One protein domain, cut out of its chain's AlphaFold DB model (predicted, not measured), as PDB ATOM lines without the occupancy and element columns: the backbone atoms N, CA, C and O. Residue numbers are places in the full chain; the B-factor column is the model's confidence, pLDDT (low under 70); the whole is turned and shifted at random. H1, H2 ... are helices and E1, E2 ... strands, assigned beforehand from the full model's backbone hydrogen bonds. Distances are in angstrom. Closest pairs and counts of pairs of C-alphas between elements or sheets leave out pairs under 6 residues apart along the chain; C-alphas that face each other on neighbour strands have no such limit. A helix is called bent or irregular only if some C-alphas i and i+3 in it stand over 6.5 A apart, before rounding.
ATOM      1  N   GLU A   2     228.568 225.846 154.187       83.06
ATOM      2  CA  GLU A   2     229.589 226.846 153.807       83.06
ATOM      3  C   GLU A   2     229.931 227.895 154.881       83.06
ATOM      4  O   GLU A   2     231.090 228.263 155.063       83.06
ATOM      5  N   HIS A   3     228.939 228.399 155.623       87.06
ATOM      6  CA  HIS A   3     229.186 229.364 156.703       87.06
ATOM      7  C   HIS A   3     230.061 228.809 157.831       87.06
ATOM      8  O   HIS A   3     230.859 229.567 158.387       87.06
ATOM      9  N   LEU A   4     229.901 227.522 158.153       89.25
ATOM     10  CA  LEU A   4     230.708 226.824 159.150       89.25
ATOM     11  C   LEU A   4     232.075 226.472 158.566       89.25
ATOM     12  O   LEU A   4     233.081 226.734 159.206       89.25
ATOM     13  N   GLN A   5     232.126 225.971 157.330       87.19
ATOM     14  CA  GLN A   5     233.381 225.609 156.655       87.19
ATOM     15  C   GLN A   5     234.332 226.801 156.466       87.19
ATOM     16  O   GLN A   5     235.541 226.626 156.474       87.19
ATOM     17  N   ARG A   6     233.807 228.029 156.349       91.31
ATOM     18  CA  ARG A   6     234.628 229.255 156.314       91.31
ATOM     19  C   ARG A   6     235.212 229.664 157.669       91.31
ATOM     20  O   ARG A   6     236.124 230.480 157.703       91.31
ATOM     21  N   ARG A   7     234.641 229.188 158.778       92.00
ATOM     22  CA  ARG A   7     234.991 229.609 160.150       92.00
ATOM     23  C   ARG A   7     235.655 228.509 160.969       92.00
ATOM     24  O   ARG A   7     236.261 228.800 161.993       92.00
ATOM     25  N   CYS A   8     235.516 227.262 160.540       90.75
ATOM     26  CA  CYS A   8     236.030 226.092 161.224       90.75
ATOM     27  C   CYS A   8     236.726 225.184 160.214       90.75
ATOM     28  O   CYS A   8     236.229 224.978 159.106       90.75
ATOM     29  N   ASN A   9     237.839 224.590 160.633       90.00
ATOM     30  CA  ASN A   9     238.547 223.593 159.842       90.00
ATOM     31  C   ASN A   9     237.883 222.232 160.062       90.00
ATOM     32  O   ASN A   9     238.055 221.615 161.113       90.00
ATOM     33  N   PHE A  10     237.092 221.783 159.089       89.00
ATOM     34  CA  PHE A  10     236.477 220.457 159.130       89.00
ATOM     35  C   PHE A  10     237.497 219.398 158.723       89.00
ATOM     36  O   PHE A  10     238.245 219.587 157.761       89.00
ATOM     37  N   GLN A  11     237.502 218.268 159.430       85.56
ATOM     38  CA  GLN A  11     238.270 217.121 158.972       85.56
ATOM     39  C   GLN A  11     237.729 216.610 157.628       85.56
ATOM     40  O   GLN A  11     236.523 216.707 157.370       85.56
ATOM     41  N   PRO A  12     238.599 216.040 156.777       78.88
ATOM     42  CA  PRO A  12     238.164 215.341 155.578       78.88
ATOM     43  C   PRO A  12     237.169 214.228 155.911       78.88
ATOM     44  O   PRO A  12     237.171 213.686 157.017       78.88
ATOM     45  N   TYR A  13     236.370 213.833 154.920       70.69
ATOM     46  CA  TYR A  13     235.352 212.785 155.061       70.69
ATOM     47  C   TYR A  13     235.886 211.495 155.703       70.69
ATOM     48  O   TYR A  13     235.162 210.855 156.457       70.69
ATOM     49  N   THR A  14     237.144 211.120 155.437       69.88
ATOM     50  CA  THR A  14     237.770 209.913 155.993       69.88
ATOM     51  C   THR A  14     237.932 209.957 157.515       69.88
ATOM     52  O   THR A  14     237.816 208.906 158.140       69.88
ATOM     53  N   GLY A  15     238.122 211.137 158.114       75.81
ATOM     54  CA  GLY A  15     238.350 211.305 159.556       75.81
ATOM     55  C   GLY A  15     237.206 211.959 160.339       75.81
ATOM     56  O   GLY A  15     237.114 211.752 161.543       75.81
ATOM     57  N   GLY A  16     236.329 212.729 159.684       84.00
ATOM     58  CA  GLY A  16     235.249 213.460 160.355       84.00
ATOM     59  C   GLY A  16     233.937 212.677 160.481       84.00
ATOM     60  O   GLY A  16     233.516 212.020 159.531       84.00
ATOM     61  N   ASP A  17     233.246 212.840 161.612       90.44
ATOM     62  CA  ASP A  17     231.906 212.291 161.866       90.44
ATOM     63  C   ASP A  17     230.842 213.392 161.731       90.44
ATOM     64  O   ASP A  17     230.599 214.180 162.648       90.44
ATOM     65  N   ASN A  18     230.192 213.450 160.566       92.88
ATOM     66  CA  ASN A  18     229.145 214.415 160.240       92.88
ATOM     67  C   ASN A  18     227.775 213.726 160.272       92.88
ATOM     68  O   ASN A  18     227.356 213.073 159.309       92.88
ATOM     69  N   SER A  19     227.057 213.918 161.376       94.00
ATOM     70  CA  SER A  19     225.766 213.276 161.641       94.00
ATOM     71  C   SER A  19     224.595 214.244 161.502       94.00
ATOM     72  O   SER A  19     224.703 215.411 161.880       94.00
ATOM     73  N   ILE A  20     223.450 213.751 161.022       94.44
ATOM     74  CA  ILE A  20     222.201 214.522 160.982       94.44
ATOM     75  C   ILE A  20     220.983 213.699 161.404       94.44
ATOM     76  O   ILE A  20     220.808 212.554 160.989       94.44
ATOM     77  N   ASP A  21     220.115 214.322 162.199       93.44
ATOM     78  CA  ASP A  21     218.793 213.801 162.536       93.44
ATOM     79  C   ASP A  21     217.784 214.173 161.445       93.44
ATOM     80  O   ASP A  21     217.605 215.349 161.121       93.44
ATOM     81  N   ILE A  22     217.063 213.180 160.930       91.25
ATOM     82  CA  ILE A  22     215.963 213.383 159.987       91.25
ATOM     83  C   ILE A  22     214.669 212.751 160.505       91.25
ATOM     84  O   ILE A  22     214.671 211.819 161.319       91.25
ATOM     85  N   ASN A  23     213.543 213.282 160.032       83.44
ATOM     86  CA  ASN A  23     212.208 212.761 160.316       83.44
ATOM     87  C   ASN A  23     211.612 212.198 159.025       83.44
ATOM     88  O   ASN A  23     211.707 212.852 157.984       83.44
ATOM     89  N   LEU A  24     210.962 211.033 159.105       81.06
ATOM     90  CA  LEU A  24     210.399 210.355 157.933       81.06
ATOM     91  C   LEU A  24     209.521 211.268 157.056       81.06
ATOM     92  O   LEU A  24     209.843 211.375 155.878       81.06
ATOM     93  N   PRO A  25     208.519 212.012 157.573       77.94
ATOM     94  CA  PRO A  25     207.576 212.743 156.716       77.94
ATOM     95  C   PRO A  25     208.218 213.769 155.772       77.94
ATOM     96  O   PRO A  25     207.692 214.023 154.695       77.94
ATOM     97  N   ASN A  26     209.372 214.326 156.151       78.69
ATOM     98  CA  ASN A  26     210.038 215.409 155.423       78.69
ATOM     99  C   ASN A  26     211.300 214.940 154.683       78.69
ATOM    100  O   ASN A  26     212.115 215.764 154.269       78.69
ATOM    101  N   SER A  27     211.497 213.624 154.563       88.31
ATOM    102  CA  SER A  27     212.730 213.044 154.032       88.31
ATOM    103  C   SER A  27     212.458 212.155 152.827       88.31
ATOM    104  O   SER A  27     211.542 211.329 152.821       88.31
ATOM    105  N   SER A  28     213.294 212.316 151.806       91.19
ATOM    106  CA  SER A  28     213.241 211.574 150.548       91.19
ATOM    107  C   SER A  28     214.641 211.156 150.098       91.19
ATOM    108  O   SER A  28     215.644 211.622 150.641       91.19
ATOM    109  N   TRP A  29     214.721 210.336 149.050       94.19
ATOM    110  CA  TRP A  29     215.991 210.010 148.393       94.19
ATOM    111  C   TRP A  29     216.768 211.265 147.960       94.19
ATOM    112  O   TRP A  29     217.975 211.354 148.167       94.19
ATOM    113  N   ALA A  30     216.076 212.271 147.414       95.06
ATOM    114  CA  ALA A  30     216.699 213.532 147.012       95.06
ATOM    115  C   ALA A  30     217.288 214.286 148.216       95.06
ATOM    116  O   ALA A  30     218.394 214.817 148.134       95.06
ATOM    117  N   THR A  31     216.588 214.265 149.356       94.94
ATOM    118  CA  THR A  31     217.098 214.810 150.621       94.94
ATOM    119  C   THR A  31     218.398 214.114 151.024       94.94
ATOM    120  O   THR A  31     219.372 214.789 151.345       94.94
ATOM    121  N   MET A  32     218.447 212.780 150.952       96.69
ATOM    122  CA  MET A  32     219.652 212.001 151.266       96.69
ATOM    123  C   MET A  32     220.824 212.351 150.339       96.69
ATOM    124  O   MET A  32     221.941 212.542 150.818       96.69
ATOM    125  N   GLY A  33     220.561 212.517 149.039       96.69
ATOM    126  CA  GLY A  33     221.556 212.961 148.058       96.69
ATOM    127  C   GLY A  33     222.147 214.330 148.396       96.69
ATOM    128  O   GLY A  33     223.367 214.487 148.434       96.69
ATOM    129  N   LEU A  34     221.296 215.307 148.726       95.69
ATOM    130  CA  LEU A  34     221.742 216.638 149.140       95.69
ATOM    131  C   LEU A  34     222.568 216.587 150.432       95.69
ATOM    132  O   LEU A  34     223.628 217.204 150.519       95.69
ATOM    133  N   LEU A  35     222.114 215.837 151.439       95.38
ATOM    134  CA  LEU A  35     222.850 215.681 152.696       95.38
ATOM    135  C   LEU A  35     224.228 215.058 152.457       95.38
ATOM    136  O   LEU A  35     225.221 215.519 153.023       95.38
ATOM    137  N   ARG A  36     224.314 214.079 151.554       94.44
ATOM    138  CA  ARG A  36     225.590 213.479 151.183       94.44
ATOM    139  C   ARG A  36     226.532 214.478 150.513       94.44
ATOM    140  O   ARG A  36     227.708 214.521 150.876       94.44
ATOM    141  N   GLN A  37     226.020 215.302 149.594       93.12
ATOM    142  CA  GLN A  37     226.779 216.383 148.943       93.12
ATOM    143  C   GLN A  37     227.278 217.428 149.948       93.12
ATOM    144  O   GLN A  37     228.380 217.951 149.805       93.12
ATOM    145  N   LEU A  38     226.504 217.696 151.003       92.00
ATOM    146  CA  LEU A  38     226.892 218.594 152.095       92.00
ATOM    147  C   LEU A  38     227.933 217.989 153.054       92.00
ATOM    148  O   LEU A  38     228.406 218.693 153.948       92.00
ATOM    149  N   GLY A  39     228.302 216.717 152.868       91.88
ATOM    150  CA  GLY A  39     229.356 216.036 153.618       91.88
ATOM    151  C   GLY A  39     228.876 215.219 154.817       91.88
ATOM    152  O   GLY A  39     229.722 214.742 155.575       91.88
ATOM    153  N   PHE A  40     227.562 215.036 155.002       94.94
ATOM    154  CA  PHE A  40     227.038 214.129 156.026       94.94
ATOM    155  C   PHE A  40     227.344 212.677 155.665       94.94
ATOM    156  O   PHE A  40     227.222 212.270 154.509       94.94
ATOM    157  N   ASN A  41     227.752 211.903 156.666       94.88
ATOM    158  CA  ASN A  41     228.148 210.505 156.519       94.88
ATOM    159  C   ASN A  41     227.470 209.581 157.534       94.88
ATOM    160  O   ASN A  41     227.503 208.368 157.354       94.88
ATOM    161  N   HIS A  42     226.765 210.131 158.522       95.38
ATOM    162  CA  HIS A  42     225.859 209.382 159.381       95.38
ATOM    163  C   HIS A  42     224.473 210.028 159.365       95.38
ATOM    164  O   HIS A  42     224.334 211.254 159.341       95.38
ATOM    165  N   VAL A  43     223.429 209.205 159.401       96.19
ATOM    166  CA  VAL A  43     222.041 209.677 159.458       96.19
ATOM    167  C   VAL A  43     221.291 208.981 160.583       96.19
ATOM    168  O   VAL A  43     221.447 207.779 160.796       96.19
ATOM    169  N   ASN A  44     220.468 209.737 161.301       94.94
ATOM    170  CA  ASN A  44     219.607 209.224 162.352       94.94
ATOM    171  C   ASN A  44     218.130 209.457 162.007       94.94
ATOM    172  O   ASN A  44     217.640 210.587 161.982       94.94
ATOM    173  N   ILE A  45     217.402 208.372 161.769       92.38
ATOM    174  CA  ILE A  45     216.017 208.386 161.313       92.38
ATOM    175  C   ILE A  45     215.099 208.075 162.493       92.38
ATOM    176  O   ILE A  45     215.135 206.993 163.079       92.38
ATOM    177  N   GLY A  46     214.235 209.032 162.823       86.94
ATOM    178  CA  GLY A  46     213.166 208.807 163.791       86.94
ATOM    179  C   GLY A  46     211.982 208.087 163.157       86.94
ATOM    180  O   GLY A  46     211.334 208.664 162.280       86.94
ATOM    181  N   VAL A  47     211.664 206.878 163.628       79.00
ATOM    182  CA  VAL A  47     210.478 206.131 163.182       79.00
ATOM    183  C   VAL A  47     209.326 206.404 164.159       79.00
ATOM    184  O   VAL A  47     209.378 205.954 165.310       79.00
ATOM    185  N   PRO A  48     208.287 207.156 163.746       70.56
ATOM    186  CA  PRO A  48     207.184 207.511 164.618       70.56
ATOM    187  C   PRO A  48     206.374 206.274 165.016       70.56
ATOM    188  O   PRO A  48     206.426 205.219 164.383       70.56
ATOM    189  N   ASP A  49     205.627 206.423 166.100       71.31
ATOM    190  CA  ASP A  49     204.641 205.460 166.568       71.31
ATOM    191  C   ASP A  49     203.250 206.012 166.272       71.31
ATOM    192  O   ASP A  49     202.941 207.131 166.682       71.31
ATOM    193  N   ILE A  50     202.437 205.246 165.545       60.84
ATOM    194  CA  ILE A  50     201.115 205.673 165.069       60.84
ATOM    195  C   ILE A  50     200.038 204.868 165.793       60.84
ATOM    196  O   ILE A  50     200.124 203.642 165.878       60.84
ATOM    197  N   ASN A  51     199.064 205.579 166.372       58.84
ATOM    198  CA  ASN A  51     197.998 204.993 167.178       58.84
ATOM    199  C   ASN A  51     196.838 204.532 166.278       58.84
ATOM    200  O   ASN A  51     196.140 205.393 165.737       58.84
ATOM    201  N   PRO A  52     196.543 203.222 166.199       52.56
ATOM    202  CA  PRO A  52     195.441 202.720 165.381       52.56
ATOM    203  C   PRO A  52     194.057 203.234 165.823       52.56
ATOM    204  O   PRO A  52     193.135 203.280 165.014       52.56
ATOM    205  N   ALA A  53     193.891 203.662 167.083       53.09
ATOM    206  CA  ALA A  53     192.608 204.149 167.604       53.09
ATOM    207  C   ALA A  53     192.227 205.572 167.145       53.09
ATOM    208  O   ALA A  53     191.089 205.984 167.349       53.09
ATOM    209  N   ASN A  54     193.137 206.317 166.507       54.91
ATOM    210  CA  ASN A  54     192.859 207.665 165.992       54.91
ATOM    211  C   ASN A  54     192.381 207.660 164.522       54.91
ATOM    212  O   ASN A  54     192.311 208.717 163.904       54.91
ATOM    213  N   GLY A  55     192.090 206.488 163.941       44.81
ATOM    214  CA  GLY A  55     191.747 206.353 162.516       44.81
ATOM    215  C   GLY A  55     192.954 206.427 161.575       44.81
ATOM    216  O   GLY A  55     192.804 206.290 160.363       44.81
ATOM    217  N   GLU A  56     194.157 206.596 162.121       44.19
ATOM    218  CA  GLU A  56     195.402 206.441 161.383       44.19
ATOM    219  C   GLU A  56     195.718 204.946 161.323       44.19
ATOM    220  O   GLU A  56     195.871 204.288 162.354       44.19
ATOM    221  N   THR A  57     195.745 204.393 160.111       41.03
ATOM    222  CA  THR A  57     196.083 202.996 159.834       41.03
ATOM    223  C   THR A  57     197.300 202.586 160.663       41.03
ATOM    224  O   THR A  57     198.229 203.384 160.810       41.03
ATOM    225  N   LEU A  58     197.322 201.344 161.174       44.78
ATOM    226  CA  LEU A  58     198.568 200.688 161.585       44.78
ATOM    227  C   LEU A  58     199.585 201.005 160.488       44.78
ATOM    228  O   LEU A  58     199.448 200.478 159.384       44.78
ATOM    229  N   VAL A  59     200.538 201.910 160.735       46.22
ATOM    230  CA  VAL A  59     201.653 202.036 159.809       46.22
ATOM    231  C   VAL A  59     202.369 200.729 159.962       46.22
ATOM    232  O   VAL A  59     202.986 200.429 160.984       46.22
ATOM    233  N   ASP A  60     202.116 199.905 158.964       48.91
ATOM    234  CA  ASP A  60     202.703 198.617 158.804       48.91
ATOM    235  C   ASP A  60     204.209 198.849 158.771       48.91
ATOM    236  O   ASP A  60     204.779 199.343 157.796       48.91
ATOM    237  N   PHE A  61     204.853 198.583 159.904       51.06
ATOM    238  CA  PHE A  61     206.291 198.729 160.024       51.06
ATOM    239  C   PHE A  61     207.001 197.801 159.027       51.06
ATOM    240  O   PHE A  61     208.110 198.139 158.616       51.06
ATOM    241  N   GLN A  62     206.344 196.722 158.561       42.66
ATOM    242  CA  GLN A  62     206.852 195.854 157.494       42.66
ATOM    243  C   GLN A  62     206.859 196.554 156.121       42.66
ATOM    244  O   GLN A  62     207.672 196.208 155.265       42.66
ATOM    245  N   SER A  63     206.031 197.589 155.909       49.28
ATOM    246  CA  SER A  63     205.884 198.290 154.624       49.28
ATOM    247  C   SER A  63     206.022 199.812 154.687       49.28
ATOM    248  O   SER A  63     205.507 200.521 153.817       49.28
ATOM    249  N   SER A  64     206.811 200.367 155.618       64.38
ATOM    250  CA  SER A  64     207.250 201.762 155.459       64.38
ATOM    251  C   SER A  64     208.252 201.855 154.295       64.38
ATOM    252  O   SER A  64     209.465 201.962 154.473       64.38
ATOM    253  N   ARG A  65     207.723 201.822 153.062       78.25
ATOM    254  CA  ARG A  65     208.430 202.028 151.790       78.25
ATOM    255  C   ARG A  65     209.368 203.223 151.890       78.25
ATOM    256  O   ARG A  65     210.446 203.196 151.316       78.25
ATOM    257  N   GLN A  66     208.977 204.234 152.663       84.44
ATOM    258  CA  GLN A  66     209.799 205.394 152.968       84.44
ATOM    259  C   GLN A  66     211.033 205.069 153.820       84.44
ATOM    260  O   GLN A  66     212.130 205.424 153.409       84.44
ATOM    261  N   THR A  67     210.906 204.376 154.958       88.00
ATOM    262  CA  THR A  67     212.068 203.989 155.783       88.00
ATOM    263  C   THR A  67     213.029 203.118 154.986       88.00
ATOM    264  O   THR A  67     214.223 203.404 154.960       88.00
ATOM    265  N   ARG A  68     212.502 202.117 154.264       90.06
ATOM    266  CA  ARG A  68     213.298 201.282 153.353       90.06
ATOM    267  C   ARG A  68     214.005 202.140 152.302       90.06
ATOM    268  O   ARG A  68     215.216 202.062 152.182       90.06
ATOM    269  N   SER A  69     213.271 203.026 151.626       91.38
ATOM    270  CA  SER A  69     213.820 203.941 150.618       91.38
ATOM    271  C   SER A  69     214.946 204.825 151.163       91.38
ATOM    272  O   SER A  69     215.932 205.022 150.464       91.38
ATOM    273  N   LEU A  70     214.848 205.329 152.398       93.25
ATOM    274  CA  LEU A  70     215.910 206.137 153.010       93.25
ATOM    275  C   LEU A  70     217.130 205.313 153.425       93.25
ATOM    276  O   LEU A  70     218.250 205.795 153.278       93.25
ATOM    277  N   ILE A  71     216.933 204.093 153.933       93.56
ATOM    278  CA  ILE A  71     218.042 203.183 154.252       93.56
ATOM    279  C   ILE A  71     218.759 202.767 152.962       93.56
ATOM    280  O   ILE A  71     219.985 202.826 152.895       93.56
ATOM    281  N   ASP A  72     218.011 202.413 151.918       94.25
ATOM    282  CA  ASP A  72     218.568 202.052 150.614       94.25
ATOM    283  C   ASP A  72     219.289 203.247 149.973       94.25
ATOM    284  O   ASP A  72     220.382 203.082 149.437       94.25
ATOM    285  N   ALA A  73     218.744 204.464 150.109       95.88
ATOM    286  CA  ALA A  73     219.424 205.691 149.695       95.88
ATOM    287  C   ALA A  73     220.736 205.886 150.453       95.88
ATOM    288  O   ALA A  73     221.756 206.195 149.846       95.88
ATOM    289  N   ALA A  74     220.722 205.705 151.774       95.88
ATOM    290  CA  ALA A  74     221.911 205.860 152.596       95.88
ATOM    291  C   ALA A  74     223.022 204.891 152.164       95.88
ATOM    292  O   ALA A  74     224.168 205.310 152.020       95.88
ATOM    293  N   ARG A  75     222.671 203.629 151.891       94.25
ATOM    294  CA  ARG A  75     223.603 202.621 151.363       94.25
ATOM    295  C   ARG A  75     224.131 202.996 149.984       94.25
ATOM    296  O   ARG A  75     225.335 202.996 149.780       94.25
ATOM    297  N   ALA A  76     223.244 203.353 149.055       97.00
ATOM    298  CA  ALA A  76     223.616 203.703 147.683       97.00
ATOM    299  C   ALA A  76     224.462 204.985 147.581       97.00
ATOM    300  O   ALA A  76     225.117 205.211 146.569       97.00
ATOM    301  N   LEU A  77     224.412 205.843 148.604       96.44
ATOM    302  CA  LEU A  77     225.126 207.117 148.671       96.44
ATOM    303  C   LEU A  77     226.339 207.071 149.618       96.44
ATOM    304  O   LEU A  77     226.868 208.127 149.967       96.44
ATOM    305  N   ASP A  78     226.774 205.889 150.058       94.00
ATOM    306  CA  ASP A  78     227.927 205.700 150.949       94.00
ATOM    307  C   ASP A  78     227.832 206.505 152.261       94.00
ATOM    308  O   ASP A  78     228.769 207.201 152.678       94.00
ATOM    309  N   PHE A  79     226.677 206.460 152.929       95.75
ATOM    310  CA  PHE A  79     226.622 206.790 154.353       95.75
ATOM    311  C   PHE A  79     227.280 205.658 155.148       95.75
ATOM    312  O   PHE A  79     226.980 204.487 154.938       95.75
ATOM    313  N   ARG A  80     228.139 206.013 156.106       94.06
ATOM    314  CA  ARG A  80     228.835 205.072 156.994       94.06
ATOM    315  C   ARG A  80     227.894 204.367 157.954       94.06
ATOM    316  O   ARG A  80     228.077 203.194 158.240       94.06
ATOM    317  N   SER A  81     226.898 205.085 158.476       95.56
ATOM    318  CA  SER A  81     225.908 204.463 159.350       95.56
ATOM    319  C   SER A  81     224.517 205.050 159.186       95.56
ATOM    320  O   SER A  81     224.347 206.275 159.134       95.56
ATOM    321  N   VAL A  82     223.520 204.177 159.282       96.75
ATOM    322  CA  VAL A  82     222.124 204.558 159.496       96.75
ATOM    323  C   VAL A  82     221.698 204.133 160.894       96.75
ATOM    324  O   VAL A  82     221.729 202.946 161.211       96.75
ATOM    325  N   ASN A  83     221.280 205.094 161.719       96.75
ATOM    326  CA  ASN A  83     220.627 204.830 162.997       96.75
ATOM    327  C   ASN A  83     219.112 204.938 162.866       96.75
ATOM    328  O   ASN A  83     218.608 205.895 162.279       96.75
ATOM    329  N   ILE A  84     218.401 203.984 163.464       95.06
ATOM    330  CA  ILE A  84     216.949 204.018 163.606       95.06
ATOM    331  C   ILE A  84     216.572 204.172 165.081       95.06
ATOM    332  O   ILE A  84     216.898 203.322 165.907       95.06
ATOM    333  N   ASP A  85     215.830 205.229 165.396       93.38
ATOM    334  CA  ASP A  85     215.293 205.495 166.731       93.38
ATOM    335  C   ASP A  85     213.873 204.894 166.875       93.38
ATOM    336  O   ASP A  85     212.955 205.249 166.128       93.38
ATOM    337  N   LEU A  86     213.678 204.014 167.864       92.06
ATOM    338  CA  LEU A  86     212.429 203.310 168.179       92.06
ATOM    339  C   LEU A  86     211.984 203.587 169.621       92.06
ATOM    340  O   LEU A  86     212.665 203.243 170.587       92.06
ATOM    341  N   GLY A  87     210.801 204.178 169.780       90.94
ATOM    342  CA  GLY A  87     210.197 204.389 171.094       90.94
ATOM    343  C   GLY A  87     209.294 203.230 171.531       90.94
ATOM    344  O   GLY A  87     208.620 202.614 170.708       90.94
ATOM    345  N   TYR A  88     209.243 202.959 172.834       92.44
ATOM    346  CA  TYR A  88     208.275 202.047 173.455       92.44
ATOM    347  C   TYR A  88     207.635 202.666 174.705       92.44
ATOM    348  O   TYR A  88     208.076 203.704 175.204       92.44
ATOM    349  N   GLY A  89     206.594 202.024 175.236       91.50
ATOM    350  CA  GLY A  89     205.960 202.410 176.497       91.50
ATOM    351  C   GLY A  89     204.809 203.412 176.385       91.50
ATOM    352  O   GLY A  89     204.428 203.988 177.404       91.50
ATOM    353  N   ARG A  90     204.223 203.627 175.200       88.31
ATOM    354  CA  ARG A  90     202.927 204.331 175.091       88.31
ATOM    355  C   ARG A  90     201.791 203.451 175.600       88.31
ATOM    356  O   ARG A  90     201.846 202.244 175.411       88.31
ATOM    357  N   ALA A  91     200.747 204.054 176.174       87.44
ATOM    358  CA  ALA A  91     199.622 203.315 176.765       87.44
ATOM    359  C   ALA A  91     198.948 202.305 175.819       87.44
ATOM    360  O   ALA A  91     198.439 201.287 176.267       87.44
ATOM    361  N   TRP A  92     198.965 202.568 174.510       84.19
ATOM    362  CA  TRP A  92     198.376 201.702 173.484       84.19
ATOM    363  C   TRP A  92     199.359 200.685 172.879       84.19
ATOM    364  O   TRP A  92     198.952 199.830 172.092       84.19
ATOM    365  N   GLN A  93     200.658 200.770 173.190       87.25
ATOM    366  CA  GLN A  93     201.631 199.780 172.729       87.25
ATOM    367  C   GLN A  93     201.501 198.497 173.553       87.25
ATOM    368  O   GLN A  93     201.257 198.535 174.755       87.25
ATOM    369  N   THR A  94     201.725 197.353 172.911       89.00
ATOM    370  CA  THR A  94     201.790 196.039 173.559       89.00
ATOM    371  C   THR A  94     203.146 195.400 173.273       89.00
ATOM    372  O   THR A  94     203.829 195.778 172.316       89.00
ATOM    373  N   ALA A  95     203.551 194.412 174.075       91.31
ATOM    374  CA  ALA A  95     204.790 193.671 173.828       91.31
ATOM    375  C   ALA A  95     204.828 193.085 172.403       91.31
ATOM    376  O   ALA A  95     205.838 193.202 171.712       91.31
ATOM    377  N   SER A  96     203.703 192.542 171.928       90.69
ATOM    378  CA  SER A  96     203.583 191.969 170.585       90.69
ATOM    379  C   SER A  96     203.606 193.021 169.471       90.69
ATOM    380  O   SER A  96     204.142 192.753 168.397       90.69
ATOM    381  N   SER A  97     203.029 194.214 169.674       88.00
ATOM    382  CA  SER A  97     203.090 195.268 168.650       88.00
ATOM    383  C   SER A  97     204.499 195.840 168.514       88.00
ATOM    384  O   SER A  97     204.975 196.014 167.392       88.00
ATOM    385  N   PHE A  98     205.202 196.046 169.632       91.56
ATOM    386  CA  PHE A  98     206.584 196.516 169.609       91.56
ATOM    387  C   PHE A  98     207.549 195.462 169.044       91.56
ATOM    388  O   PHE A  98     208.390 195.799 168.217       91.56
ATOM    389  N   ALA A  99     207.377 194.180 169.385       92.75
ATOM    390  CA  ALA A  99     208.195 193.097 168.829       92.75
ATOM    391  C   ALA A  99     208.067 192.977 167.297       92.75
ATOM    392  O   ALA A  99     209.058 192.723 166.613       92.75
ATOM    393  N   ARG A 100     206.870 193.204 166.734       90.50
ATOM    394  CA  ARG A 100     206.677 193.268 165.271       90.50
ATOM    395  C   ARG A 100     207.390 194.466 164.646       90.50
ATOM    396  O   ARG A 100     207.994 194.324 163.589       90.50
ATOM    397  N   LYS A 101     207.352 195.630 165.305       89.12
ATOM    398  CA  LYS A 101     208.084 196.830 164.870       89.12
ATOM    399  C   LYS A 101     209.592 196.575 164.835       89.12
ATOM    400  O   LYS A 101     210.234 196.897 163.846       89.12
ATOM    401  N   VAL A 102     210.144 195.977 165.890       93.62
ATOM    402  CA  VAL A 102     211.574 195.647 165.968       93.62
ATOM    403  C   VAL A 102     211.965 194.635 164.892       93.62
ATOM    404  O   VAL A 102     212.931 194.881 164.178       93.62
ATOM    405  N   ALA A 103     211.186 193.563 164.705       93.00
ATOM    406  CA  ALA A 103     211.427 192.579 163.646       93.00
ATOM    407  C   ALA A 103     211.463 193.223 162.249       93.00
ATOM    408  O   ALA A 103     212.408 193.006 161.496       93.00
ATOM    409  N   ALA A 104     210.500 194.096 161.942       90.25
ATOM    410  CA  ALA A 104     210.466 194.803 160.666       90.25
ATOM    411  C   ALA A 104     211.686 195.719 160.453       90.25
ATOM    412  O   ALA A 104     212.185 195.837 159.339       90.25
ATOM    413  N   ILE A 105     212.199 196.362 161.508       92.31
ATOM    414  CA  ILE A 105     213.418 197.181 161.412       92.31
ATOM    415  C   ILE A 105     214.666 196.316 161.231       92.31
ATOM    416  O   ILE A 105     215.543 196.691 160.457       92.31
ATOM    417  N   ILE A 106     214.734 195.156 161.886       94.81
ATOM    418  CA  ILE A 106     215.825 194.190 161.704       94.81
ATOM    419  C   ILE A 106     215.894 193.713 160.247       94.81
ATOM    420  O   ILE A 106     216.983 193.662 159.682       94.81
ATOM    421  N   GLU A 107     214.751 193.445 159.605       93.38
ATOM    422  CA  GLU A 107     214.693 193.084 158.176       93.38
ATOM    423  C   GLU A 107     215.270 194.173 157.257       93.38
ATOM    424  O   GLU A 107     215.734 193.884 156.153       93.38
ATOM    425  N   LEU A 108     215.250 195.436 157.695       92.88
ATOM    426  CA  LEU A 108     215.860 196.544 156.964       92.88
ATOM    427  C   LEU A 108     217.362 196.672 157.216       92.88
ATOM    428  O   LEU A 108     217.985 197.462 156.517       92.88
ATOM    429  N   GLN A 109     217.939 195.933 158.169       94.00
ATOM    430  CA  GLN A 109     219.366 195.907 158.523       94.00
ATOM    431  C   GLN A 109     220.038 197.298 158.612       94.00
ATOM    432  O   GLN A 109     221.044 197.542 157.933       94.00
ATOM    433  N   PRO A 110     219.505 198.265 159.386       95.88
ATOM    434  CA  PRO A 110     220.237 199.502 159.653       95.88
ATOM    435  C   PRO A 110     221.532 199.204 160.421       95.88
ATOM    436  O   PRO A 110     221.589 198.241 161.181       95.88
ATOM    437  N   SER A 111     222.548 200.057 160.293       97.19
ATOM    438  CA  SER A 111     223.816 199.904 161.028       97.19
ATOM    439  C   SER A 111     223.613 199.965 162.544       97.19
ATOM    440  O   SER A 111     224.308 199.299 163.308       97.19
ATOM    441  N   ARG A 112     222.643 200.777 162.985       97.62
ATOM    442  CA  ARG A 112     222.371 201.060 164.392       97.62
ATOM    443  C   ARG A 112     220.874 201.093 164.681       97.62
ATOM    444  O   ARG A 112     220.079 201.590 163.880       97.62
ATOM    445  N   VAL A 113     220.498 200.632 165.869       97.31
ATOM    446  CA  VAL A 113     219.131 200.737 166.391       97.31
ATOM    447  C   VAL A 113     219.184 201.286 167.806       97.31
ATOM    448  O   VAL A 113     219.910 200.774 168.654       97.31
ATOM    449  N   ARG A 114     218.378 202.304 168.089       95.50
ATOM    450  CA  ARG A 114     218.189 202.824 169.439       95.50
ATOM    451  C   ARG A 114     216.771 202.558 169.902       95.50
ATOM    452  O   ARG A 114     215.827 203.062 169.306       95.50
ATOM    453  N   ILE A 115     216.616 201.850 171.013       95.00
ATOM    454  CA  ILE A 115     215.328 201.702 171.698       95.00
ATOM    455  C   ILE A 115     215.270 202.615 172.928       95.00
ATOM    456  O   ILE A 115     216.235 202.702 173.689       95.00
ATOM    457  N   PHE A 116     214.146 203.296 173.161       92.31
ATOM    458  CA  PHE A 116     213.973 204.173 174.327       92.31
ATOM    459  C   PHE A 116     212.535 204.195 174.861       92.31
ATOM    460  O   PHE A 116     211.579 204.028 174.111       92.31
ATOM    461  N   ASP A 117     212.381 204.439 176.165       91.75
ATOM    462  CA  ASP A 117     211.068 204.610 176.800       91.75
ATOM    463  C   ASP A 117     210.542 206.027 176.531       91.75
ATOM    464  O   ASP A 117     211.229 207.016 176.805       91.75
ATOM    465  N   TYR A 118     209.308 206.153 176.045       88.38
ATOM    466  CA  TYR A 118     208.645 207.443 175.863       88.38
ATOM    467  C   TYR A 118     208.453 208.235 177.163       88.38
ATOM    468  O   TYR A 118     208.295 209.455 177.098       88.38
ATOM    469  N   ALA A 119     208.498 207.595 178.335       87.50
ATOM    470  CA  ALA A 119     208.519 208.289 179.624       87.50
ATOM    471  C   ALA A 119     209.876 208.947 179.936       87.50
ATOM    472  O   ALA A 119     209.935 209.893 180.722       87.50
ATOM    473  N   HIS A 120     210.959 208.510 179.290       86.31
ATOM    474  CA  HIS A 120     212.297 209.084 179.449       86.31
ATOM    475  C   HIS A 120     213.021 209.189 178.098       86.31
ATOM    476  O   HIS A 120     214.057 208.550 177.892       86.31
ATOM    477  N   PRO A 121     212.491 209.977 177.146       86.12
ATOM    478  CA  PRO A 121     212.955 209.907 175.778       86.12
ATOM    479  C   PRO A 121     214.223 210.753 175.555       86.12
ATOM    480  O   PRO A 121     214.488 211.712 176.297       86.12
ATOM    481  N   PRO A 122     214.999 210.454 174.495       83.69
ATOM    482  CA  PRO A 122     216.110 211.289 174.059       83.69
ATOM    483  C   PRO A 122     215.682 212.739 173.822       83.69
ATOM    484  O   PRO A 122     214.517 213.035 173.545       83.69
ATOM    485  N   ARG A 123     216.648 213.665 173.878       81.62
ATOM    486  CA  ARG A 123     216.391 215.112 173.802       81.62
ATOM    487  C   ARG A 123     215.518 215.507 172.604       81.62
ATOM    488  O   ARG A 123     214.582 216.281 172.800       81.62
ATOM    489  N   ARG A 124     215.773 214.945 171.413       81.19
ATOM    490  CA  ARG A 124     215.015 215.233 170.178       81.19
ATOM    491  C   ARG A 124     213.516 214.909 170.275       81.19
ATOM    492  O   ARG A 124     212.720 215.473 169.537       81.19
ATOM    493  N   TYR A 125     213.119 214.056 171.220       82.75
ATOM    494  CA  TYR A 125     211.741 213.602 171.419       82.75
ATOM    495  C   TYR A 125     211.054 214.218 172.651       82.75
ATOM    496  O   TYR A 125     209.867 213.977 172.869       82.75
ATOM    497  N   ARG A 126     211.746 215.049 173.451       79.88
ATOM    498  CA  ARG A 126     211.169 215.662 174.669       79.88
ATOM    499  C   ARG A 126     209.974 216.572 174.388       79.88
ATOM    500  O   ARG A 126     209.050 216.623 175.191       79.88
ATOM    501  N   ALA A 127     209.970 217.279 173.257       75.19
ATOM    502  CA  ALA A 127     208.818 218.089 172.859       75.19
ATOM    503  C   ALA A 127     207.589 217.204 172.584       75.19
ATOM    504  O   ALA A 127     206.500 217.504 173.061       75.19
ATOM    505  N   LEU A 128     207.787 216.066 171.906       70.31
ATOM    506  CA  LEU A 128     206.717 215.106 171.605       70.31
ATOM    507  C   LEU A 128     206.183 214.407 172.859       70.31
ATOM    508  O   LEU A 128     205.011 214.045 172.899       70.31
ATOM    509  N   GLN A 129     207.015 214.236 173.888       72.06
ATOM    510  CA  GLN A 129     206.598 213.667 175.170       72.06
ATOM    511  C   GLN A 129     205.481 214.478 175.838       72.06
ATOM    512  O   GLN A 129     204.563 213.906 176.415       72.06
ATOM    513  N   ARG A 130     205.540 215.812 175.741       68.38
ATOM    514  CA  ARG A 130     204.544 216.715 176.346       68.38
ATOM    515  C   ARG A 130     203.185 216.664 175.648       68.38
ATOM    516  O   ARG A 130     202.200 217.112 176.217       68.38
ATOM    517  N   LEU A 131     203.140 216.119 174.434       64.62
ATOM    518  CA  LEU A 131     201.932 215.987 173.621       64.62
ATOM    519  C   LEU A 131     201.214 214.643 173.850       64.62
ATOM    520  O   LEU A 131     200.251 214.327 173.155       64.62
ATOM    521  N   VAL A 132     201.690 213.812 174.786       66.50
ATOM    522  CA  VAL A 132     201.101 212.498 175.071       66.50
ATOM    523  C   VAL A 132     199.836 212.668 175.915       66.50
ATOM    524  O   VAL A 132     199.903 212.793 177.131       66.50
ATOM    525  N   VAL A 133     198.676 212.632 175.256       63.41
ATOM    526  CA  VAL A 133     197.354 212.732 175.909       63.41
ATOM    527  C   VAL A 133     196.929 211.409 176.562       63.41
ATOM    528  O   VAL A 133     196.278 211.408 177.598       63.41
ATOM    529  N   SER A 134     197.322 210.269 175.985       72.00
ATOM    530  CA  SER A 134     196.848 208.933 176.385       72.00
ATOM    531  C   SER A 134     197.654 208.249 177.497       72.00
ATOM    532  O   SER A 134     197.326 207.132 177.883       72.00
ATOM    533  N   GLY A 135     198.696 208.896 178.029       84.12
ATOM    534  CA  GLY A 135     199.557 208.333 179.074       84.12
ATOM    535  C   GLY A 135     200.562 207.272 178.594       84.12
ATOM    536  O   GLY A 135     200.803 207.079 177.396       84.12
ATOM    537  N   PHE A 136     201.185 206.590 179.557       89.06
ATOM    538  CA  PHE A 136     202.226 205.577 179.337       89.06
ATOM    539  C   PHE A 136     201.754 204.184 179.766       89.06
ATOM    540  O   PHE A 136     200.904 204.058 180.642       89.06
ATOM    541  N   ALA A 137     202.331 203.145 179.159       90.44
ATOM    542  CA  ALA A 137     202.087 201.756 179.535       90.44
ATOM    543  C   ALA A 137     202.546 201.469 180.973       90.44
ATOM    544  O   ALA A 137     203.428 202.155 181.507       90.44
ATOM    545  N   ALA A 138     201.985 200.421 181.577       93.12
ATOM    546  CA  ALA A 138     202.407 199.962 182.891       93.12
ATOM    547  C   ALA A 138     203.875 199.503 182.875       93.12
ATOM    548  O   ALA A 138     204.421 199.089 181.849       93.12
ATOM    549  N   GLN A 139     204.528 199.553 184.038       91.94
ATOM    550  CA  GLN A 139     205.952 199.243 184.137       91.94
ATOM    551  C   GLN A 139     206.265 197.808 183.682       91.94
ATOM    552  O   GLN A 139     207.240 197.607 182.963       91.94
ATOM    553  N   ALA A 140     205.430 196.825 184.041       92.94
ATOM    554  CA  ALA A 140     205.592 195.431 183.620       92.94
ATOM    555  C   ALA A 140     205.563 195.270 182.086       92.94
ATOM    556  O   ALA A 140     206.420 194.590 181.523       92.94
ATOM    557  N   ASP A 141     204.656 195.971 181.402       93.44
ATOM    558  CA  ASP A 141     204.558 195.932 179.939       93.44
ATOM    559  C   ASP A 141     205.781 196.565 179.274       93.44
ATOM    560  O   ASP A 141     206.320 196.030 178.305       93.44
ATOM    561  N   LYS A 142     206.273 197.679 179.829       94.06
ATOM    562  CA  LYS A 142     207.517 198.317 179.378       94.06
ATOM    563  C   LYS A 142     208.716 197.382 179.504       94.06
ATOM    564  O   LYS A 142     209.536 197.320 178.589       94.06
ATOM    565  N   TRP A 143     208.815 196.642 180.612       92.00
ATOM    566  CA  TRP A 143     209.855 195.627 180.792       92.00
ATOM    567  C   TRP A 143     209.750 194.524 179.740       92.00
ATOM    568  O   TRP A 143     210.762 194.192 179.123       92.00
ATOM    569  N   ALA A 144     208.546 194.007 179.485       94.50
ATOM    570  CA  ALA A 144     208.323 192.980 178.470       94.50
ATOM    571  C   ALA A 144     208.699 193.467 177.058       94.50
ATOM    572  O   ALA A 144     209.437 192.781 176.352       94.50
ATOM    573  N   MET A 145     208.266 194.675 176.671       95.50
ATOM    574  CA  MET A 145     208.638 195.311 175.396       95.50
ATOM    575  C   MET A 145     210.154 195.438 175.251       95.50
ATOM    576  O   MET A 145     210.720 195.030 174.236       95.50
ATOM    577  N   ARG A 146     210.819 195.993 176.272       94.38
ATOM    578  CA  ARG A 146     212.269 196.195 176.262       94.38
ATOM    579  C   ARG A 146     213.013 194.869 176.155       94.38
ATOM    580  O   ARG A 146     213.941 194.774 175.361       94.38
ATOM    581  N   ARG A 147     212.616 193.866 176.945       93.06
ATOM    582  CA  ARG A 147     213.258 192.548 176.967       93.06
ATOM    583  C   ARG A 147     213.186 191.873 175.599       93.06
ATOM    584  O   ARG A 147     214.229 191.530 175.061       93.06
ATOM    585  N   HIS A 148     211.992 191.765 175.011       95.06
ATOM    586  CA  HIS A 148     211.837 191.127 173.699       95.06
ATOM    587  C   HIS A 148     212.619 191.861 172.606       95.06
ATOM    588  O   HIS A 148     213.241 191.221 171.766       95.06
ATOM    589  N   ALA A 149     212.645 193.197 172.633       96.38
ATOM    590  CA  ALA A 149     213.426 193.966 171.669       96.38
ATOM    591  C   ALA A 149     214.934 193.704 171.790       96.38
ATOM    592  O   ALA A 149     215.607 193.552 170.775       96.38
ATOM    593  N   VAL A 150     215.459 193.624 173.018       95.25
ATOM    594  CA  VAL A 150     216.866 193.273 173.267       95.25
ATOM    595  C   VAL A 150     217.161 191.872 172.731       95.25
ATOM    596  O   VAL A 150     218.128 191.703 171.998       95.25
ATOM    597  N   GLU A 151     216.321 190.886 173.057       95.31
ATOM    598  CA  GLU A 151     216.477 189.499 172.599       95.31
ATOM    599  C   GLU A 151     216.483 189.407 171.065       95.31
ATOM    600  O   GLU A 151     217.368 188.773 170.495       95.31
ATOM    601  N   GLN A 152     215.559 190.098 170.389       97.62
ATOM    602  CA  GLN A 152     215.485 190.139 168.925       97.62
ATOM    603  C   GLN A 152     216.715 190.798 168.290       97.62
ATOM    604  O   GLN A 152     217.261 190.267 167.326       97.62
ATOM    605  N   LEU A 153     217.161 191.943 168.817       97.81
ATOM    606  CA  LEU A 153     218.319 192.667 168.285       97.81
ATOM    607  C   LEU A 153     219.611 191.863 168.459       97.81
ATOM    608  O   LEU A 153     220.383 191.740 167.511       97.81
ATOM    609  N   VAL A 154     219.820 191.265 169.634       96.00
ATOM    610  CA  VAL A 154     220.990 190.413 169.893       96.00
ATOM    611  C   VAL A 154     220.971 189.177 168.993       96.00
ATOM    612  O   VAL A 154     221.989 188.859 168.383       96.00
ATOM    613  N   ALA A 155     219.818 188.515 168.844       97.38
ATOM    614  CA  ALA A 155     219.675 187.372 167.937       97.38
ATOM    615  C   ALA A 155     219.941 187.740 166.466       97.38
ATOM    616  O   ALA A 155     220.389 186.896 165.693       97.38
ATOM    617  N   ALA A 156     219.704 188.996 166.086       97.81
ATOM    618  CA  ALA A 156     219.993 189.528 164.758       97.81
ATOM    619  C   ALA A 156     221.442 190.025 164.572       97.81
ATOM    620  O   ALA A 156     221.763 190.562 163.515       97.81
ATOM    621  N   GLY A 157     222.318 189.853 165.570       97.38
ATOM    622  CA  GLY A 157     223.736 190.218 165.485       97.38
ATOM    623  C   GLY A 157     224.065 191.648 165.918       97.38
ATOM    624  O   GLY A 157     225.196 192.093 165.732       97.38
ATOM    625  N   TYR A 158     223.118 192.378 166.513       98.00
ATOM    626  CA  TYR A 158     223.400 193.698 167.064       98.00
ATOM    627  C   TYR A 158     224.020 193.605 168.467       98.00
ATOM    628  O   TYR A 158     223.404 193.099 169.409       98.00
ATOM    629  N   GLY A 159     225.211 194.177 168.628       95.56
ATOM    630  CA  GLY A 159     225.875 194.366 169.913       95.56
ATOM    631  C   GLY A 159     225.248 195.503 170.720       95.56
ATOM    632  O   GLY A 159     224.851 196.536 170.178       95.56
ATOM    633  N   TYR A 160     225.151 195.322 172.040       94.81
ATOM    634  CA  TYR A 160     224.664 196.360 172.949       94.81
ATOM    635  C   TYR A 160     225.768 197.368 173.273       94.81
ATOM    636  O   TYR A 160     226.663 197.060 174.059       94.81
ATOM    637  N   ILE A 161     225.641 198.584 172.734       95.62
ATOM    638  CA  ILE A 161     226.578 199.687 172.979       95.62
ATOM    639  C   ILE A 161     226.334 200.310 174.357       95.62
ATOM    640  O   ILE A 161     227.266 200.531 175.116       95.62
ATOM    641  N   GLY A 162     225.074 200.570 174.715       91.69
ATOM    642  CA  GLY A 162     224.721 201.200 175.991       91.69
ATOM    643  C   GLY A 162     223.478 202.079 175.885       91.69
ATOM    644  O   GLY A 162     223.107 202.522 174.807       91.69
ATOM    645  N   LEU A 163     222.774 202.324 176.995       88.94
ATOM    646  CA  LEU A 163     221.596 203.219 177.055       88.94
ATOM    647  C   LEU A 163     220.519 202.971 175.974       88.94
ATOM    648  O   LEU A 163     219.837 203.898 175.531       88.94
ATOM    649  N   GLY A 164     220.353 201.711 175.563       92.00
ATOM    650  CA  GLY A 164     219.383 201.316 174.538       92.00
ATOM    651  C   GLY A 164     219.891 201.468 173.104       92.00
ATOM    652  O   GLY A 164     219.124 201.215 172.185       92.00
ATOM    653  N   GLN A 165     221.150 201.860 172.912       95.81
ATOM    654  CA  GLN A 165     221.842 201.864 171.631       95.81
ATOM    655  C   GLN A 165     222.405 200.476 171.321       95.81
ATOM    656  O   GLN A 165     223.067 199.859 172.158       95.81
ATOM    657  N   PHE A 166     222.166 200.037 170.094       97.50
ATOM    658  CA  PHE A 166     222.655 198.804 169.507       97.50
ATOM    659  C   PHE A 166     223.314 199.107 168.162       97.50
ATOM    660  O   PHE A 166     222.899 200.048 167.473       97.50
ATOM    661  N   ALA A 167     224.323 198.327 167.790       97.94
ATOM    662  CA  ALA A 167     225.035 198.470 166.523       97.94
ATOM    663  C   ALA A 167     225.512 197.110 166.000       97.94
ATOM    664  O   ALA A 167     225.711 196.187 166.788       97.94
ATOM    665  N   LEU A 168     225.668 196.980 164.684       97.56
ATOM    666  CA  LEU A 168     226.339 195.824 164.082       97.56
ATOM    667  C   LEU A 168     227.840 195.837 164.420       97.56
ATOM    668  O   LEU A 168     228.391 196.880 164.764       97.56
ATOM    669  N   ALA A 169     228.492 194.674 164.348       94.81
ATOM    670  CA  ALA A 169     229.887 194.509 164.771       94.81
ATOM    671  C   ALA A 169     230.892 195.343 163.951       94.81
ATOM    672  O   ALA A 169     231.922 195.757 164.469       94.81
ATOM    673  N   ASP A 170     230.585 195.611 162.683       92.75
ATOM    674  CA  ASP A 170     231.393 196.434 161.779       92.75
ATOM    675  C   ASP A 170     231.122 197.942 161.920       92.75
ATOM    676  O   ASP A 170     231.768 198.756 161.259       92.75
ATOM    677  N   ASP A 171     230.189 198.342 162.788       95.88
ATOM    678  CA  ASP A 171     229.901 199.746 163.035       95.88
ATOM    679  C   ASP A 171     231.009 200.418 163.860       95.88
ATOM    680  O   ASP A 171     231.473 199.913 164.882       95.88
ATOM    681  N   ASP A 172     231.345 201.641 163.458       93.56
ATOM    682  CA  ASP A 172     232.302 202.536 164.110       93.56
ATOM    683  C   ASP A 172     232.171 202.620 165.651       93.56
ATOM    684  O   ASP A 172     233.181 202.740 166.347       93.56
ATOM    685  N   LEU A 173     230.951 202.580 166.207       95.62
ATOM    686  CA  LEU A 173     230.735 202.617 167.660       95.62
ATOM    687  C   LEU A 173     231.021 201.275 168.336       95.62
ATOM    688  O   LEU A 173     231.525 201.278 169.457       95.62
ATOM    689  N   ALA A 174     230.708 200.156 167.678       96.00
ATOM    690  CA  ALA A 174     231.018 198.823 168.191       96.00
ATOM    691  C   ALA A 174     232.537 198.622 168.236       96.00
ATOM    692  O   ALA A 174     233.087 198.306 169.289       96.00
ATOM    693  N   VAL A 175     233.225 198.964 167.145       95.31
ATOM    694  CA  VAL A 175     234.692 198.921 167.064       95.31
ATOM    695  C   VAL A 175     235.339 199.835 168.111       95.31
ATOM    696  O   VAL A 175     236.313 199.457 168.762       95.31
ATOM    697  N   ALA A 176     234.810 201.045 168.318       95.06
ATOM    698  CA  ALA A 176     235.333 201.943 169.347       95.06
ATOM    699  C   ALA A 176     235.112 201.402 170.766       95.06
ATOM    700  O   ALA A 176     235.978 201.582 171.619       95.06
ATOM    701  N   GLN A 177     233.991 200.727 171.025       95.62
ATOM    702  CA  GLN A 177     233.728 200.091 172.314       95.62
ATOM    703  C   GLN A 177     234.709 198.955 172.598       95.62
ATOM    704  O   GLN A 177     235.295 198.912 173.676       95.62
ATOM    705  N   GLU A 178     234.927 198.071 171.624       93.31
ATOM    706  CA  GLU A 178     235.865 196.948 171.746       93.31
ATOM    707  C   GLU A 178     237.302 197.418 172.007       93.31
ATOM    708  O   GLU A 178     238.028 196.797 172.780       93.31
ATOM    709  N   ASN A 179     237.686 198.560 171.432       93.88
ATOM    710  CA  ASN A 179     239.010 199.159 171.607       93.88
ATOM    711  C   ASN A 179     239.130 200.102 172.822       93.88
ATOM    712  O   ASN A 179     240.179 200.721 173.004       93.88
ATOM    713  N   GLY A 180     238.077 200.277 173.633       92.69
ATOM    714  CA  GLY A 180     238.078 201.207 174.778       92.69
ATOM    715  C   GLY A 180     238.141 202.696 174.394       92.69
ATOM    716  O   GLY A 180     238.511 203.545 175.207       92.69
ATOM    717  N   GLN A 181     237.789 203.026 173.151       94.25
ATOM    718  CA  GLN A 181     237.796 204.372 172.559       94.25
ATOM    719  C   GLN A 181     236.388 204.970 172.428       94.25
ATOM    720  O   GLN A 181     236.188 206.004 171.788       94.25
ATOM    721  N   LEU A 182     235.383 204.313 173.005       96.06
ATOM    722  CA  LEU A 182     234.029 204.836 173.046       96.06
ATOM    723  C   LEU A 182     233.933 205.964 174.083       96.06
ATOM    724  O   LEU A 182     234.449 205.884 175.203       96.06
ATOM    725  N   HIS A 183     233.242 207.025 173.690       94.69
ATOM    726  CA  HIS A 183     232.985 208.210 174.490       94.69
ATOM    727  C   HIS A 183     231.495 208.501 174.547       94.69
ATOM    728  O   HIS A 183     230.749 208.206 173.610       94.69
ATOM    729  N   TYR A 184     231.060 209.142 175.630       92.00
ATOM    730  CA  TYR A 184     229.673 209.565 175.799       92.00
ATOM    731  C   TYR A 184     229.592 211.066 176.077       92.00
ATOM    732  O   TYR A 184     230.233 211.601 176.984       92.00
ATOM    733  N   ASN A 185     228.782 211.763 175.283       88.12
ATOM    734  CA  ASN A 185     228.613 213.208 175.361       88.12
ATOM    735  C   ASN A 185     227.136 213.632 175.294       88.12
ATOM    736  O   ASN A 185     226.218 212.816 175.372       88.12
ATOM    737  N   CYS A 186     226.890 214.939 175.180       79.38
ATOM    738  CA  CYS A 186     225.540 215.505 175.191       79.38
ATOM    739  C   CYS A 186     224.668 215.101 173.985       79.38
ATOM    740  O   CYS A 186     223.447 215.253 174.063       79.38
ATOM    741  N   GLN A 187     225.269 214.596 172.902       82.69
ATOM    742  CA  GLN A 187     224.579 214.054 171.727       82.69
ATOM    743  C   GLN A 187     224.448 212.524 171.769       82.69
ATOM    744  O   GLN A 187     223.560 211.969 171.125       82.69
ATOM    745  N   GLY A 188     225.271 211.842 172.567       89.31
ATOM    746  CA  GLY A 188     225.252 210.392 172.733       89.31
ATOM    747  C   GLY A 188     226.647 209.789 172.619       89.31
ATOM    748  O   GLY A 188     227.635 210.417 173.001       89.31
ATOM    749  N   PHE A 189     226.710 208.562 172.110       93.88
ATOM    750  CA  PHE A 189     227.961 207.844 171.895       93.88
ATOM    751  C   PHE A 189     228.753 208.411 170.712       93.88
ATOM    752  O   PHE A 189     228.179 208.798 169.693       93.88
ATOM    753  N   SER A 190     230.073 208.460 170.850       93.25
ATOM    754  CA  SER A 190     231.008 208.951 169.839       93.25
ATOM    755  C   SER A 190     232.359 208.259 169.990       93.25
ATOM    756  O   SER A 190     232.682 207.748 171.056       93.25
TER     757      SER A 190
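AT A GLANCE: This is residues 2 to 190 of the 332 residues of the protein "Coproporphyrinogen III oxidase" of Pseudomonas sp. PGPPP3 (UniProt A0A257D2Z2). A strongly twisted sheet of six strands forms the core, with H2, H3, H4 and H6 on one face and the small H7 on the other: three layers, helices on both faces of a sheet. Residues 3 to 9, of which 3 to 5 belong to H1, stick out. The printed part has 189 residues with seven named helices and six named strands, in the order H1 E1 H2 E2 H3 E3 H4 E4 H5 H6 E5 E6 H7; the mixed sheet runs E1 E2 E3 E4 E6 E5. The class is mixed, and the whole is compact, with a radius of gyration of the C-alphas of 17.0 A and spans of 49 by 37 by 30 A.

IN THESE COORDINATES: The sheet holds E1, residues 19 to 23, E2, 42 to 47, E3, 81 to 88, E4, 112 to 117, E6, 165 to 167, and E5, 159 to 162. E3 measures 22.7 A from first to last C-alpha, beginning at (225.908, 204.463, 159.350). The helices are H1, residues 2 to 5, H2, 29 to 37, H3, 65 to 76, H4, 95 to 107, 18.5 A long, H5, 123 to 129, H6, 139 to 155, 24.3 A long, and H7, 172 to 178, ending at C-alpha 178 (235.865, 196.948, 171.746). H5 is irregular: C-alphas 124 and 127 are 7.3 A apart.

HOW THE PARTS SIT: E1 and E2 are parallel (N 22 to O 44, 2.9 A), as are E2 and E3 (N 45 to O 83, 2.8 A) and E3 and E4 (N 86 to O 114, 2.8 A). E4 and E6 are antiparallel (N 166 to O 113, 2.8 A), as is the hairpin E5 and E6 (N 159 to O 167, 2.8 A). E1-H2-E2, E2-H3-E3 and E3-H4-E4 are strand-helix-strand units, parallel neighbours joined through a helix; E4, H5 H6, E5 is a split one, with E6 between its strands; these four crossovers are right-handed. H3, at a height over the sheet of 10.1 A, is over E2 and E3; H4, at 9.9 A on the same face, is over E3. H7 is on the opposite face, at 8.8 A. H4 and H6 touch, closest at the C-alphas of Ala 95 and Met 145, 4.5 A, at a shallow tilt of 24 degrees, the same way. H3, with residues 69 to 74 alone, touches H2, closest at the C-alphas of Trp 29 and Ala 73, 5.7 A. H5 is only just not on the sheet, with 4 pairs of C-alphas within 10 A. Each O i to N i+4 pair is within hydrogen-bond range in H2, H3, H4, H6 and H7; H5 has 1 of 3, and 3 of 4 O i to N i+3 pairs; H1 is too short for an i+4 pair.

THE WHOLE: The C-alphas farthest apart, of Arg 6 and Ala 140, are 52.3 A apart. The printed part has no cut; the links H1 to E1 and E2 to H3 are long. Mean pLDDT of the printed part is 87.0, with residue 14, residues 50 to 64 and residues 130 to 133 under 70.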